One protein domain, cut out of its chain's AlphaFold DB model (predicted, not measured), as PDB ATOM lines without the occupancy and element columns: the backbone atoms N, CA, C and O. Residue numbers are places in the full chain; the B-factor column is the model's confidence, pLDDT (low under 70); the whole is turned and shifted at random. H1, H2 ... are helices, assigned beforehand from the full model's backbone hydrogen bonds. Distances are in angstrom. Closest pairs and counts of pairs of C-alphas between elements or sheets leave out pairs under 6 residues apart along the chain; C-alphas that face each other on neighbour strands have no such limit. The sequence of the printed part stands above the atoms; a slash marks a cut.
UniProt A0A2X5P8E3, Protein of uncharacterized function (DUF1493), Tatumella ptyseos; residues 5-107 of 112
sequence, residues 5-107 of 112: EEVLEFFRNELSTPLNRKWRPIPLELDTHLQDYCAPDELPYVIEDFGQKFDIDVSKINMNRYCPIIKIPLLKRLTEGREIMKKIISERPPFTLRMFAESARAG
ATOM      1  N   GLU A   5     -39.797 -16.739   8.891       95.25
ATOM      2  CA  GLU A   5     -39.708 -18.094   8.338       95.25
ATOM      3  C   GLU A   5     -39.795 -18.135   6.808       95.25
ATOM      4  O   GLU A   5     -38.997 -18.838   6.196       95.25
ATOM      5  N   GLU A   6     -40.700 -17.379   6.177       95.50
ATOM      6  CA  GLU A   6     -40.812 -17.346   4.707       95.50
ATOM      7  C   GLU A   6     -39.533 -16.820   4.044       95.50
ATOM      8  O   GLU A   6     -39.091 -17.346   3.020       95.50
ATOM      9  N   VAL A   7     -38.915 -15.795   4.634       95.62
ATOM     10  CA  VAL A   7     -37.641 -15.249   4.148       95.62
ATOM     11  C   VAL A   7     -36.514 -16.247   4.393       95.62
ATOM     12  O   VAL A   7     -35.725 -16.524   3.493       95.62
ATOM     13  N   LEU A   8     -36.460 -16.843   5.582       95.88
ATOM     14  CA  LEU A   8     -35.466 -17.856   5.926       95.88
ATOM     15  C   LEU A   8     -35.531 -19.064   4.980       95.88
ATOM     16  O   LEU A   8     -34.497 -19.550   4.525       95.88
ATOM     17  N   GLU A   9     -36.734 -19.550   4.678       95.69
ATOM     18  CA  GLU A   9     -36.962 -20.668   3.764       95.69
ATOM     19  C   GLU A   9     -36.575 -20.310   2.327       95.69
ATOM     20  O   GLU A   9     -35.921 -21.111   1.662       95.69
ATOM     21  N   PHE A  10     -36.898 -19.098   1.867       96.00
ATOM     22  CA  PHE A  10     -36.451 -18.614   0.562       96.00
ATOM     23  C   PHE A  10     -34.926 -18.687   0.427       96.00
ATOM     24  O   PHE A  10     -34.421 -19.354  -0.471       96.00
ATOM     25  N   PHE A  11     -34.183 -18.093   1.364       95.50
ATOM     26  CA  PHE A  11     -32.721 -18.092   1.292       95.50
ATOM     27  C   PHE A  11     -32.111 -19.488   1.455       95.50
ATOM     28  O   PHE A  11     -31.063 -19.753   0.880       95.50
ATOM     29  N   ARG A  12     -32.747 -20.398   2.201       94.88
ATOM     30  CA  ARG A  12     -32.297 -21.800   2.297       94.88
ATOM     31  C   ARG A  12     -32.451 -22.572   0.989       94.88
ATOM     32  O   ARG A  12     -31.704 -23.523   0.783       94.88
ATOM     33  N   ASN A  13     -33.420 -22.199   0.158       94.56
ATOM     34  CA  ASN A  13     -33.654 -22.836  -1.135       94.56
ATOM     35  C   ASN A  13     -32.752 -22.260  -2.233       94.56
ATOM     36  O   ASN A  13     -32.298 -23.016  -3.084       94.56
ATOM     37  N   GLU A  14     -32.484 -20.951  -2.192       94.00
ATOM     38  CA  GLU A  14     -31.659 -20.272  -3.198       94.00
ATOM     39  C   GLU A  14     -30.152 -20.368  -2.918       94.00
ATOM     40  O   GLU A  14     -29.362 -20.474  -3.851       94.00
ATOM     41  N   LEU A  15     -29.728 -20.339  -1.647       93.88
ATOM     42  CA  LEU A  15     -28.305 -20.384  -1.298       93.88
ATOM     43  C   LEU A  15     -27.772 -21.808  -1.162       93.88
ATOM     44  O   LEU A  15     -28.336 -22.678  -0.491       93.88
ATOM     45  N   SER A  16     -26.559 -21.986  -1.667       91.62
ATOM     46  CA  SER A  16     -25.720 -23.140  -1.399       91.62
ATOM     47  C   SER A  16     -25.446 -23.279   0.100       91.62
ATOM     48  O   SER A  16     -25.103 -22.323   0.797       91.62
ATOM     49  N   THR A  17     -25.561 -24.502   0.620       92.00
ATOM     50  CA  THR A  17     -25.299 -24.776   2.040       92.00
ATOM     51  C   THR A  17     -23.824 -25.139   2.257       92.00
ATOM     52  O   THR A  17     -23.390 -26.207   1.809       92.00
ATOM     53  N   PRO A  18     -23.033 -24.309   2.962       90.94
ATOM     54  CA  PRO A  18     -21.644 -24.611   3.253       90.94
ATOM     55  C   PRO A  18     -21.537 -25.742   4.281       90.94
ATOM     56  O   PRO A  18     -22.395 -25.948   5.146       90.94
ATOM     57  N   LEU A  19     -20.427 -26.475   4.203       92.06
ATOM     58  CA  LEU A  19     -20.097 -27.540   5.142       92.06
ATOM     59  C   LEU A  19     -19.046 -27.060   6.138       92.06
ATOM     60  O   LEU A  19     -18.069 -26.401   5.785       92.06
ATOM     61  N   ASN A  20     -19.206 -27.445   7.400       91.50
ATOM     62  CA  ASN A  20     -18.173 -27.220   8.401       91.50
ATOM     63  C   ASN A  20     -16.998 -28.201   8.236       91.50
ATOM     64  O   ASN A  20     -17.041 -29.158   7.463       91.50
ATOM     65  N   ARG A  21     -15.949 -28.033   9.054       90.19
ATOM     66  CA  ARG A  21     -14.757 -28.907   9.052       90.19
ATOM     67  C   ARG A  21     -15.065 -30.402   9.266       90.19
ATOM     68  O   ARG A  21     -14.239 -31.246   8.933       90.19
ATOM     69  N   LYS A  22     -16.223 -30.739   9.843       94.50
ATOM     70  CA  LYS A  22     -16.697 -32.116  10.062       94.50
ATOM     71  C   LYS A  22     -17.649 -32.595   8.955       94.50
ATOM     72  O   LYS A  22     -18.353 -33.575   9.183       94.50
ATOM     73  N   TRP A  23     -17.695 -31.914   7.807       91.56
ATOM     74  CA  TRP A  23     -18.585 -32.224   6.682       91.56
ATOM     75  C   TRP A  23     -20.076 -32.188   7.040       91.56
ATOM     76  O   TRP A  23     -20.882 -32.886   6.433       91.56
ATOM     77  N   ARG A  24     -20.457 -31.392   8.046       93.31
ATOM     78  CA  ARG A  24     -21.866 -31.199   8.410       93.31
ATOM     79  C   ARG A  24     -22.375 -29.878   7.830       93.31
ATOM     80  O   ARG A  24     -21.632 -28.896   7.928       93.31
ATOM     81  N   PRO A  25     -23.610 -29.839   7.301       92.62
ATOM     82  CA  PRO A  25     -24.259 -28.601   6.880       92.62
ATOM     83  C   PRO A  25     -24.259 -27.568   8.004       92.62
ATOM     84  O   PRO A  25     -24.541 -27.907   9.159       92.62
ATOM     85  N   ILE A  26     -23.915 -26.327   7.675       92.12
ATOM     86  CA  ILE A  26     -24.051 -25.198   8.593       92.12
ATOM     87  C   ILE A  26     -25.480 -24.669   8.434       92.12
ATOM     88  O   ILE A  26     -25.854 -24.314   7.318       92.12
ATOM     89  N   PRO A  27     -26.301 -24.650   9.497       91.69
ATOM     90  CA  PRO A  27     -27.659 -24.143   9.391       91.69
ATOM     91  C   PRO A  27     -27.645 -22.639   9.113       91.69
ATOM     92  O   PRO A  27     -26.876 -21.895   9.718       91.69
ATOM     93  N   LEU A  28     -28.527 -22.207   8.215       94.00
ATOM     94  CA  LEU A  28     -28.781 -20.796   7.958       94.00
ATOM     95  C   LEU A  28     -29.815 -20.266   8.959       94.00
ATOM     96  O   LEU A  28     -30.916 -20.821   9.066       94.00
ATOM     97  N   GLU A  29     -29.458 -19.206   9.680       94.69
ATOM     98  CA  GLU A  29     -30.260 -18.554  10.727       94.69
ATOM     99  C   GLU A  29     -30.427 -17.053  10.439       94.69
ATOM    100  O   GLU A  29     -29.644 -16.475   9.685       94.69
ATOM    101  N   LEU A  30     -31.400 -16.391  11.078       94.06
ATOM    102  CA  LEU A  30     -31.705 -14.974  10.821       94.06
ATOM    103  C   LEU A  30     -30.516 -14.034  11.055       94.06
ATOM    104  O   LEU A  30     -30.312 -13.084  10.302       94.06
ATOM    105  N   ASP A  31     -29.715 -14.324  12.076       94.12
ATOM    106  CA  ASP A  31     -28.566 -13.507  12.465       94.12
ATOM    107  C   ASP A  31     -27.264 -13.954  11.769       94.12
ATOM    108  O   ASP A  31     -26.183 -13.443  12.058       94.12
ATOM    109  N   THR A  32     -27.353 -14.888  10.812       92.44
ATOM    110  CA  THR A  32     -26.197 -15.333  10.024       92.44
ATOM    111  C   THR A  32     -25.700 -14.206   9.127       92.44
ATOM    112  O   THR A  32     -26.464 -13.628   8.354       92.44
ATOM    113  N   HIS A  33     -24.398 -13.921   9.190       92.25
ATOM    114  CA  HIS A  33     -23.735 -13.003   8.270       92.25
ATOM    115  C   HIS A  33     -23.614 -13.653   6.885       92.25
ATOM    116  O   HIS A  33     -22.723 -14.469   6.647       92.25
ATOM    117  N   LEU A  34     -24.488 -13.271   5.955       92.44
ATOM    118  CA  LEU A  34     -24.532 -13.818   4.596       92.44
ATOM    119  C   LEU A  34     -23.206 -13.643   3.855       92.44
ATOM    120  O   LEU A  34     -22.726 -14.553   3.190       92.44
ATOM    121  N   GLN A  35     -22.571 -12.497   4.071       89.88
ATOM    122  CA  GLN A  35     -21.254 -12.133   3.554       89.88
ATOM    123  C   GLN A  35     -20.097 -13.064   3.973       89.88
ATOM    124  O   GLN A  35     -18.992 -12.915   3.452       89.88
ATOM    125  N   ASP A  36     -20.325 -13.956   4.943       89.19
ATOM    126  CA  ASP A  36     -19.393 -14.998   5.398       89.19
ATOM    127  C   ASP A  36     -19.921 -16.421   5.156       89.19
ATOM    128  O   ASP A  36     -19.181 -17.392   5.320       89.19
ATOM    129  N   TYR A  37     -21.202 -16.555   4.810       91.56
ATOM    130  CA  TYR A  37     -21.885 -17.838   4.679       91.56
ATOM    131  C   TYR A  37     -21.777 -18.400   3.261       91.56
ATOM    132  O   TYR A  37     -21.436 -19.568   3.083       91.56
ATOM    133  N   CYS A  38     -22.046 -17.570   2.255       87.75
ATOM    134  CA  CYS A  38     -22.081 -17.971   0.852       87.75
ATOM    135  C   CYS A  38     -20.979 -17.297   0.033       87.75
ATOM    136  O   CYS A  38     -20.278 -16.389   0.494       87.75
ATOM    137  N   ALA A  39     -20.809 -17.768  -1.200       83.19
ATOM    138  CA  ALA A  39     -19.815 -17.206  -2.096       83.19
ATOM    139  C   ALA A  39     -20.219 -15.775  -2.533       83.19
ATOM    140  O   ALA A  39     -21.412 -15.494  -2.693       83.19
ATOM    141  N   PRO A  40     -19.263 -14.841  -2.720       78.38
ATOM    142  CA  PRO A  40     -19.580 -13.448  -3.056       78.38
ATOM    143  C   PRO A  40     -20.336 -13.263  -4.378       78.38
ATOM    144  O   PRO A  40     -20.997 -12.246  -4.566       78.38
ATOM    145  N   ASP A  41     -20.200 -14.213  -5.296       84.75
ATOM    146  CA  ASP A  41     -20.834 -14.248  -6.611       84.75
ATOM    147  C   ASP A  41     -22.277 -14.761  -6.582       84.75
ATOM    148  O   ASP A  41     -23.040 -14.426  -7.477       84.75
ATOM    149  N   GLU A  42     -22.674 -15.505  -5.548       90.12
ATOM    150  CA  GLU A  42     -24.030 -16.053  -5.397       90.12
ATOM    151  C   GLU A  42     -25.018 -14.996  -4.875       90.12
ATOM    152  O   GLU A  42     -26.148 -14.886  -5.348       90.12
ATOM    153  N   LEU A  43     -24.561 -14.156  -3.940       90.81
ATOM    154  CA  LEU A  43     -25.379 -13.139  -3.270       90.81
ATOM    155  C   LEU A  43     -26.133 -12.191  -4.212       90.81
ATOM    156  O   LEU A  43     -27.323 -11.986  -3.979       90.81
ATOM    157  N   PRO A  44     -25.503 -11.591  -5.242       91.00
ATOM    158  CA  PRO A  44     -26.195 -10.665  -6.135       91.00
ATOM    159  C   PRO A  44     -27.419 -11.280  -6.820       91.00
ATOM    160  O   PRO A  44     -28.445 -10.614  -6.904       91.00
ATOM    161  N   TYR A  45     -27.328 -12.543  -7.250       92.38
ATOM    162  CA  TYR A  45     -28.432 -13.241  -7.913       92.38
ATOM    163  C   TYR A  45     -29.582 -13.504  -6.939       92.38
ATOM    164  O   TYR A  45     -30.715 -13.106  -7.195       92.38
ATOM    165  N   VAL A  46     -29.276 -14.048  -5.756       94.62
ATOM    166  CA  VAL A  46     -30.297 -14.341  -4.735       94.62
ATOM    167  C   VAL A  46     -31.000 -13.073  -4.237       94.62
ATOM    168  O   VAL A  46     -32.186 -13.099  -3.912       94.62
ATOM    169  N   ILE A  47     -30.295 -11.940  -4.180       94.12
ATOM    170  CA  ILE A  47     -30.883 -10.645  -3.811       94.12
ATOM    171  C   ILE A  47     -31.863 -10.151  -4.877       94.12
ATOM    172  O   ILE A  47     -32.905  -9.589  -4.535       94.12
ATOM    173  N   GLU A  48     -31.543 -10.339  -6.154       94.00
ATOM    174  CA  GLU A  48     -32.441  -9.982  -7.249       94.00
ATOM    175  C   GLU A  48     -33.711 -10.844  -7.212       94.00
ATOM    176  O   GLU A  48     -34.819 -10.301  -7.229       94.00
ATOM    177  N   ASP A  49     -33.563 -12.158  -7.023       95.75
ATOM    178  CA  ASP A  49     -34.684 -13.094  -6.876       95.75
ATOM    179  C   ASP A  49     -35.536 -12.788  -5.634       95.75
ATOM    180  O   ASP A  49     -36.768 -12.860  -5.672       95.75
ATOM    181  N   PHE A  50     -34.903 -12.363  -4.535       95.69
ATOM    182  CA  PHE A  50     -35.592 -11.884  -3.337       95.69
ATOM    183  C   PHE A  50     -36.457 -10.654  -3.641       95.69
ATOM    184  O   PHE A  50     -37.630 -10.612  -3.263       95.69
ATOM    185  N   GLY A  51     -35.890  -9.666  -4.340       95.19
ATOM    186  CA  GLY A  51     -36.604  -8.454  -4.739       95.19
ATOM    187  C   GLY A  51     -37.829  -8.768  -5.594       95.19
ATOM    188  O   GLY A  51     -38.908  -8.237  -5.337       95.19
ATOM    189  N   GLN A  52     -37.692  -9.698  -6.542       94.75
ATOM    190  CA  GLN A  52     -38.801 -10.155  -7.383       94.75
ATOM    191  C   GLN A  52     -39.872 -10.907  -6.585       94.75
ATOM    192  O   GLN A  52     -41.064 -10.668  -6.771       94.75
ATOM    193  N   LYS A  53     -39.469 -11.814  -5.687       95.31
ATOM    194  CA  LYS A  53     -40.408 -12.665  -4.944       95.31
ATOM    195  C   LYS A  53     -41.246 -11.898  -3.928       95.31
ATOM    196  O   LYS A  53     -42.414 -12.234  -3.731       95.31
ATOM    197  N   PHE A  54     -40.658 -10.906  -3.268       94.50
ATOM    198  CA  PHE A  54     -41.319 -10.150  -2.204       94.50
ATOM    199  C   PHE A  54     -41.752  -8.737  -2.626       94.50
ATOM    200  O   PHE A  54     -42.252  -7.998  -1.782       94.50
ATOM    201  N   ASP A  55     -41.592  -8.382  -3.907       93.25
ATOM    202  CA  ASP A  55     -41.909  -7.060  -4.473       93.25
ATOM    203  C   ASP A  55     -41.191  -5.914  -3.732       93.25
ATOM    204  O   ASP A  55     -41.786  -4.935  -3.283       93.25
ATOM    205  N   ILE A  56     -39.876  -6.075  -3.545       92.69
ATOM    206  CA  ILE A  56     -39.019  -5.134  -2.813       92.69
ATOM    207  C   ILE A  56     -38.027  -4.497  -3.776       92.69
ATOM    208  O   ILE A  56     -37.293  -5.182  -4.489       92.69
ATOM    209  N   ASP A  57     -37.917  -3.170  -3.713       89.62
ATOM    210  CA  ASP A  57     -36.839  -2.449  -4.383       89.62
ATOM    211  C   ASP A  57     -35.486  -2.728  -3.700       89.62
ATOM    212  O   ASP A  57     -35.141  -2.133  -2.672       89.62
ATOM    213  N   VAL A  58     -34.724  -3.648  -4.295       90.00
ATOM    214  CA  VAL A  58     -33.360  -4.024  -3.891       90.00
ATOM    215  C   VAL A  58     -32.275  -3.218  -4.610       90.00
ATOM    216  O   VAL A  58     -31.098  -3.360  -4.289       90.00
ATOM    217  N   SER A  59     -32.635  -2.321  -5.539       87.31
ATOM    218  CA  SER A  59     -31.659  -1.537  -6.321       87.31
ATOM    219  C   SER A  59     -30.798  -0.606  -5.460       87.31
ATOM    220  O   SER A  59     -29.700  -0.209  -5.852       87.31
ATOM    221  N   LYS A  60     -31.283  -0.280  -4.257       87.19
ATOM    222  CA  LYS A  60     -30.590   0.556  -3.271       87.19
ATOM    223  C   LYS A  60     -29.552  -0.203  -2.448       87.19
ATOM    224  O   LYS A  60     -28.785   0.428  -1.724       87.19
ATOM    225  N   ILE A  61     -29.505  -1.533  -2.539       90.44
ATOM    226  CA  ILE A  61     -28.533  -2.335  -1.797       90.44
ATOM    227  C   ILE A  61     -27.137  -2.078  -2.366       90.44
ATOM    228  O   ILE A  61     -26.777  -2.526  -3.454       90.44
ATOM    229  N   ASN A  62     -26.304  -1.379  -1.595       89.69
ATOM    230  CA  ASN A  62     -24.912  -1.168  -1.961       89.69
ATOM    231  C   ASN A  62     -24.067  -2.404  -1.621       89.69
ATOM    232  O   ASN A  62     -23.481  -2.498  -0.542       89.69
ATOM    233  N   MET A  63     -23.958  -3.343  -2.564       87.81
ATOM    234  CA  MET A  63     -23.178  -4.575  -2.377       87.81
ATOM    235  C   MET A  63     -21.709  -4.326  -2.032       87.81
ATOM    236  O   MET A  63     -21.130  -5.092  -1.272       87.81
ATOM    237  N   ASN A  64     -21.107  -3.234  -2.513       88.06
ATOM    238  CA  ASN A  64     -19.717  -2.903  -2.191       88.06
ATOM    239  C   ASN A  64     -19.531  -2.511  -0.712       88.06
ATOM    240  O   ASN A  64     -18.418  -2.558  -0.197       88.06
ATOM    241  N   ARG A  65     -20.608  -2.128  -0.019       89.06
ATOM    242  CA  ARG A  65     -20.580  -1.837   1.417       89.06
ATOM    243  C   ARG A  65     -20.493  -3.114   2.254       89.06
ATOM    244  O   ARG A  65     -19.731  -3.152   3.214       89.06
ATOM    245  N   TYR A  66     -21.245  -4.147   1.876       89.44
ATOM    246  CA  TYR A  66     -21.325  -5.424   2.598       89.44
ATOM    247  C   TYR A  66     -20.238  -6.418   2.150       89.44
ATOM    248  O   TYR A  66     -19.550  -7.039   2.961       89.44
ATOM    249  N   CYS A  67     -20.018  -6.512   0.840       87.94
ATOM    250  CA  CYS A  67     -19.057  -7.398   0.191       87.94
ATOM    251  C   CYS A  67     -18.082  -6.579  -0.679       87.94
ATOM    252  O   CYS A  67     -18.160  -6.622  -1.910       87.94
ATOM    253  N   PRO A  68     -17.166  -5.801  -0.068       87.19
ATOM    254  CA  PRO A  68     -16.258  -4.940  -0.814       87.19
ATOM    255  C   PRO A  68     -15.314  -5.739  -1.716       87.19
ATOM    256  O   PRO A  68     -14.661  -6.691  -1.282       87.19
ATOM    257  N   ILE A  69     -15.168  -5.305  -2.970       80.94
ATOM    258  CA  ILE A  69     -14.200  -5.897  -3.903       80.94
ATOM    259  C   ILE A  69     -12.817  -5.307  -3.620       80.94
ATOM    260  O   ILE A  69     -12.498  -4.181  -4.008       80.94
ATOM    261  N   ILE A  70     -11.959  -6.086  -2.963       81.06
ATOM    262  CA  ILE A  70     -10.637  -5.619  -2.540       81.06
ATOM    263  C   ILE A  70      -9.601  -5.862  -3.645       81.06
ATOM    264  O   ILE A  70      -9.217  -6.996  -3.931       81.06
ATOM    265  N   LYS A  71      -9.072  -4.782  -4.230       81.62
ATOM    266  CA  LYS A  71      -7.951  -4.834  -5.183       81.62
ATOM    267  C   LYS A  71      -6.648  -4.443  -4.487       81.62
ATOM    268  O   LYS A  71      -6.331  -3.263  -4.368       81.62
ATOM    269  N   ILE A  72      -5.884  -5.431  -4.021       82.94
ATOM    270  CA  ILE A  72      -4.583  -5.201  -3.368       82.94
ATOM    271  C   ILE A  72      -3.455  -5.324  -4.406       82.94
ATOM    272  O   ILE A  72      -3.330  -6.383  -5.028       82.94
ATOM    273  N   PRO A  73      -2.595  -4.299  -4.582       87.69
ATOM    274  CA  PRO A  73      -1.408  -4.402  -5.430       87.69
ATOM    275  C   PRO A  73      -0.494  -5.560  -5.008       87.69
ATOM    276  O   PRO A  73      -0.302  -5.795  -3.815       87.69
ATOM    277  N   LEU A  74       0.127  -6.238  -5.979       85.12
ATOM    278  CA  LEU A  74       0.966  -7.430  -5.762       85.12
ATOM    279  C   LEU A  74       2.019  -7.254  -4.655       85.12
ATOM    280  O   LEU A  74       2.142  -8.128  -3.801       85.12
ATOM    281  N   LEU A  75       2.725  -6.116  -4.633       87.75
ATOM    282  CA  LEU A  75       3.755  -5.827  -3.629       87.75
ATOM    283  C   LEU A  75       3.166  -5.736  -2.212       87.75
ATOM    284  O   LEU A  75       3.662  -6.379  -1.294       87.75
ATOM    285  N   LYS A  76       2.058  -5.000  -2.047       85.12
ATOM    286  CA  LYS A  76       1.366  -4.862  -0.754       85.12
ATOM    287  C   LYS A  76       0.706  -6.162  -0.306       85.12
ATOM    288  O   LYS A  76       0.600  -6.417   0.888       85.12
ATOM    289  N   ARG A  77       0.284  -7.012  -1.246       84.69
ATOM    290  CA  ARG A  77      -0.309  -8.322  -0.945       84.69
ATOM    291  C   ARG A  77       0.671  -9.246  -0.212       84.69
ATOM    292  O   ARG A  77       0.228 -10.044   0.606       84.69
ATOM    293  N   LEU A  78       1.970  -9.126  -0.493       81.88
ATOM    294  CA  LEU A  78       3.025  -9.941   0.120       81.88
ATOM    295  C   LEU A  78       3.372  -9.498   1.549       81.88
ATOM    296  O   LEU A  78       3.713 -10.347   2.367       81.88
ATOM    297  N   THR A  79       3.275  -8.201   1.855       88.50
ATOM    298  CA  THR A  79       3.670  -7.641   3.159       88.50
ATOM    299  C   THR A  79       2.483  -7.395   4.092       88.50
ATOM    300  O   THR A  79       2.493  -7.831   5.237       88.50
ATOM    301  N   GLU A  80       1.440  -6.725   3.600       89.25
ATOM    302  CA  GLU A  80       0.346  -6.148   4.400       89.25
ATOM    303  C   GLU A  80      -1.034  -6.705   4.022       89.25
ATOM    304  O   GLU A  80      -2.043  -6.348   4.627       89.25
ATOM    305  N   GLY A  81      -1.109  -7.592   3.024       86.38
ATOM    306  CA  GLY A  81      -2.376  -8.053   2.454       86.38
ATOM    307  C   GLY A  81      -3.353  -8.627   3.483       86.38
ATOM    308  O   GLY A  81      -4.550  -8.359   3.401       86.38
ATOM    309  N   ARG A  82      -2.848  -9.374   4.478       85.38
ATOM    310  CA  ARG A  82      -3.672  -9.942   5.560       85.38
ATOM    311  C   ARG A  82      -4.276  -8.868   6.461       85.38
ATOM    312  O   ARG A  82      -5.466  -8.939   6.748       85.38
ATOM    313  N   GLU A  83      -3.487  -7.879   6.872       88.00
ATOM    314  CA  GLU A  83      -3.954  -6.797   7.749       88.00
ATOM    315  C   GLU A  83      -4.959  -5.894   7.029       88.00
ATOM    316  O   GLU A  83      -5.988  -5.540   7.600       88.00
ATOM    317  N   ILE A  84      -4.721  -5.601   5.746       86.56
ATOM    318  CA  ILE A  84      -5.664  -4.853   4.904       86.56
ATOM    319  C   ILE A  84      -7.002  -5.596   4.810       86.56
ATOM    320  O   ILE A  84      -8.047  -4.997   5.051       86.56
ATOM    321  N   MET A  85      -6.984  -6.902   4.511       85.19
ATOM    322  CA  MET A  85      -8.214  -7.702   4.464       85.19
ATOM    323  C   MET A  85      -8.927  -7.737   5.814       85.19
ATOM    324  O   MET A  85     -10.134  -7.526   5.872       85.19
ATOM    325  N   LYS A  86      -8.190  -7.963   6.906       86.88
ATOM    326  CA  LYS A  86      -8.755  -8.022   8.257       86.88
ATOM    327  C   LYS A  86      -9.426  -6.707   8.650       86.88
ATOM    328  O   LYS A  86     -10.523  -6.733   9.198       86.88
ATOM    329  N   LYS A  87      -8.792  -5.572   8.340       88.00
ATOM    330  CA  LYS A  87      -9.362  -4.243   8.581       88.00
ATOM    331  C   LYS A  87     -10.678  -4.062   7.824       88.00
ATOM    332  O   LYS A  87     -11.679  -3.713   8.432       88.00
ATOM    333  N   ILE A  88     -10.698  -4.395   6.535       86.06
ATOM    334  CA  ILE A  88     -11.896  -4.259   5.694       86.06
ATOM    335  C   ILE A  88     -13.035  -5.165   6.188       86.06
ATOM    336  O   ILE A  88     -14.170  -4.716   6.317       86.06
ATOM    337  N   ILE A  89     -12.733  -6.423   6.527       85.19
ATOM    338  CA  ILE A  89     -13.713  -7.379   7.071       85.19
ATOM    339  C   ILE A  89     -14.265  -6.919   8.429       85.19
ATOM    340  O   ILE A  89     -15.409  -7.227   8.753       85.19
ATOM    341  N   SER A  90     -13.469  -6.193   9.216       85.69
ATOM    342  CA  SER A  90     -13.886  -5.660  10.515       85.69
ATOM    343  C   SER A  90     -14.699  -4.367  10.417       85.69
ATOM    344  O   SER A  90     -15.430  -4.059  11.352       85.69
ATOM    345  N   GLU A  91     -14.529  -3.584   9.351       88.19
ATOM    346  CA  GLU A  91     -15.196  -2.287   9.169       88.19
ATOM    347  C   GLU A  91     -16.527  -2.400   8.414       88.19
ATOM    348  O   GLU A  91     -17.356  -1.492   8.500       88.19
ATOM    349  N   ARG A  92     -16.758  -3.499   7.680       88.56
ATOM    350  CA  ARG A  92     -18.027  -3.708   6.970       88.56
ATOM    351  C   ARG A  92     -19.196  -3.904   7.951       88.56
ATOM    352  O   ARG A  92     -19.038  -4.587   8.966       88.56
ATOM    353  N   PRO A  93     -20.383  -3.345   7.651       90.81
ATOM    354  CA  PRO A  93     -21.586  -3.608   8.427       90.81
ATOM    355  C   PRO A  93     -22.006  -5.085   8.326       90.81
ATOM    356  O   PRO A  93     -21.603  -5.786   7.392       90.81
ATOM    357  N   PRO A  94     -22.818  -5.579   9.275       91.50
ATOM    358  CA  PRO A  94     -23.428  -6.894   9.148       91.50
ATOM    359  C   PRO A  94     -24.379  -6.918   7.947       91.50
ATOM    360  O   PRO A  94     -25.039  -5.924   7.648       91.50
ATOM    361  N   PHE A  95     -24.459  -8.071   7.288       93.69
ATOM    362  CA  PHE A  95     -25.420  -8.336   6.224       93.69
ATOM    363  C   PHE A  95     -26.153  -9.633   6.550       93.69
ATOM    364  O   PHE A  95     -25.634 -10.723   6.303       93.69
ATOM    365  N   THR A  96     -27.302  -9.513   7.217       95.19
ATOM    366  CA  THR A  96     -28.022 -10.642   7.829       95.19
ATOM    367  C   THR A  96     -29.406 -10.829   7.244       95.19
ATOM    368  O   THR A  96     -30.032  -9.883   6.771       95.19
ATOM    369  N   LEU A  97     -29.934 -12.047   7.353       94.81
ATOM    370  CA  LEU A  97     -31.305 -12.359   6.949       94.81
ATOM    371  C   LEU A  97     -32.363 -11.596   7.746       94.81
ATOM    372  O   LEU A  97     -33.427 -11.302   7.207       94.81
ATOM    373  N   ARG A  98     -32.064 -11.202   8.988       96.06
ATOM    374  CA  ARG A  98     -32.925 -10.297   9.758       96.06
ATOM    375  C   ARG A  98     -33.170  -8.982   9.008       96.06
ATOM    376  O   ARG A  98     -34.311  -8.539   8.931       96.06
ATOM    377  N   MET A  99     -32.137  -8.405   8.386       95.25
ATOM    378  CA  MET A  99     -32.278  -7.171   7.598       95.25
ATOM    379  C   MET A  99     -33.203  -7.366   6.391       95.25
ATOM    380  O   MET A  99     -34.008  -6.487   6.072       95.25
ATOM    381  N   PHE A 100     -33.119  -8.529   5.740       94.94
ATOM    382  CA  PHE A 100     -34.010  -8.902   4.640       94.94
ATOM    383  C   PHE A 100     -35.449  -9.079   5.115       94.94
ATOM    384  O   PHE A 100     -36.361  -8.538   4.496       94.94
ATOM    385  N   ALA A 101     -35.667  -9.764   6.237       95.06
ATOM    386  CA  ALA A 101     -37.006  -9.989   6.766       95.06
ATOM    387  C   ALA A 101     -37.697  -8.688   7.201       95.06
ATOM    388  O   ALA A 101     -38.863  -8.452   6.876       95.06
ATOM    389  N   GLU A 102     -36.964  -7.783   7.852       95.00
ATOM    390  CA  GLU A 102     -37.468  -6.449   8.183       95.00
ATOM    391  C   GLU A 102     -37.782  -5.623   6.931       95.00
ATOM    392  O   GLU A 102     -38.835  -4.983   6.856       95.00
ATOM    393  N   SER A 103     -36.914  -5.685   5.918       94.38
ATOM    394  CA  SER A 103     -37.132  -5.003   4.639       94.38
ATOM    395  C   SER A 103     -38.342  -5.561   3.883       94.38
ATOM    396  O   SER A 103     -39.115  -4.794   3.312       94.38
ATOM    397  N   ALA A 104     -38.574  -6.875   3.944       93.88
ATOM    398  CA  ALA A 104     -39.741  -7.509   3.337       93.88
ATOM    399  C   ALA A 104     -41.049  -7.136   4.023       93.88
ATOM    400  O   ALA A 104     -42.049  -6.871   3.358       93.88
ATOM    401  N   ARG A 105     -41.044  -7.029   5.353       92.94
ATOM    402  CA  ARG A 105     -42.196  -6.505   6.100       92.94
ATOM    403  C   ARG A 105     -42.490  -5.048   5.762       92.94
ATOM    404  O   ARG A 105     -43.655  -4.657   5.744       92.94
ATOM    405  N   ALA A 106     -41.451  -4.254   5.508       91.75
ATOM    406  CA  ALA A 106     -41.577  -2.847   5.148       91.75
ATOM    407  C   ALA A 106     -41.861  -2.595   3.655       91.75
ATOM    408  O   ALA A 106     -42.176  -1.458   3.301       91.75
ATOM    409  N   GLY A 107     -41.734  -3.609   2.790       89.75
ATOM    410  CA  GLY A 107     -41.886  -3.482   1.333       89.75
ATOM    411  C   GLY A 107     -40.791  -2.645   0.657       89.75
ATOM    412  O   GLY A 107     -40.969  -2.163  -0.457       89.75
TER     413      GLY A 107
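AT A GLANCE: This is residues 5 to 107 of the 112 residues of the protein "Protein of uncharacterized function (DUF1493)" of Tatumella ptyseos (UniProt A0A2X5P8E3). Three helices, H1, H3 and H7, gather in a loose triangle at one end, with H1 touching the other two, and from the other end a long arm runs out to H5 at its tip and folds back through H6. The short helices H2 and H4 lie between, and residues 15 to 33 make a long loop whose tip, around residues 20 to 24, sticks out to one side. The 103 printed residues hold seven named helices, H1 to H7 in order along the chain, and no named strand; the class is all helix. The whole is only just loose, close to compact, with a radius of gyration of the C-alphas of 15.5 A, and flat, spanning 46 by 37 by 19 A.

IN THESE COORDINATES: Find C-alpha 43 at (-25.379, -13.139, -3.270); from there H3 runs 16.3 A to residue 54. Before it come H1, residues 5 to 14 and 14.2 A, which begins at (-39.708, -18.094, 8.338), and H2, residues 34 to 37. After it look for H4, residues 63 to 66, H5, residues 74 to 79, and H6, residues 81 to 91 and 15.6 A. H7, residues 97 to 106 and 14.1 A, ends at C-alpha 106, (-41.577, -2.847, 5.148).

HOW THE PARTS SIT: Start at H3: with residues 46 to 50 alone it only just touches H1, with 3 pairs of C-alphas within 8 A, the closest being those of Glu 14 and Val 46 at 6.3 A. These two run opposite ways at a steep tilt of 44 degrees. H1 touches H7, closest at the C-alphas of Val 7 and Ala 101, 5.9 A apart, opposite ways at a steep tilt of 58 degrees. H3 and H7 are close but not clearly touching, with the closest C-alphas, those of Phe 54 and Ala 104, 6.3 A apart. H2 and H4, whose centres are the nearest to the mean of the C-alphas at 4.2 A and 8.9 A, are close but not clearly touching, with the closest C-alphas, those of Gln 35 and Tyr 66, 6.8 A apart. H4 and H6 are near each other, with 5 pairs of C-alphas within 10 A. H5 and H6 meet only through their link, while H3 and H5 are apart. In H1, H3, H6 and H7 every O i to N i+4 pair is within hydrogen-bond range, in H5 1 of 2, and H2 and H4 are too short for such a pair.

THE WHOLE: Look to the C-alphas of Leu 75 and Arg 105 for the two farthest apart, 47.0 A. The printed part, residues 5 to 107, has no cut. The link from H1 to H2, 19 residues, is long; those from H2 to H3, H5 to H6 and H6 to H7 are tight. The mean pLDDT of the printed part is 90.7, and no printed residue is under 70.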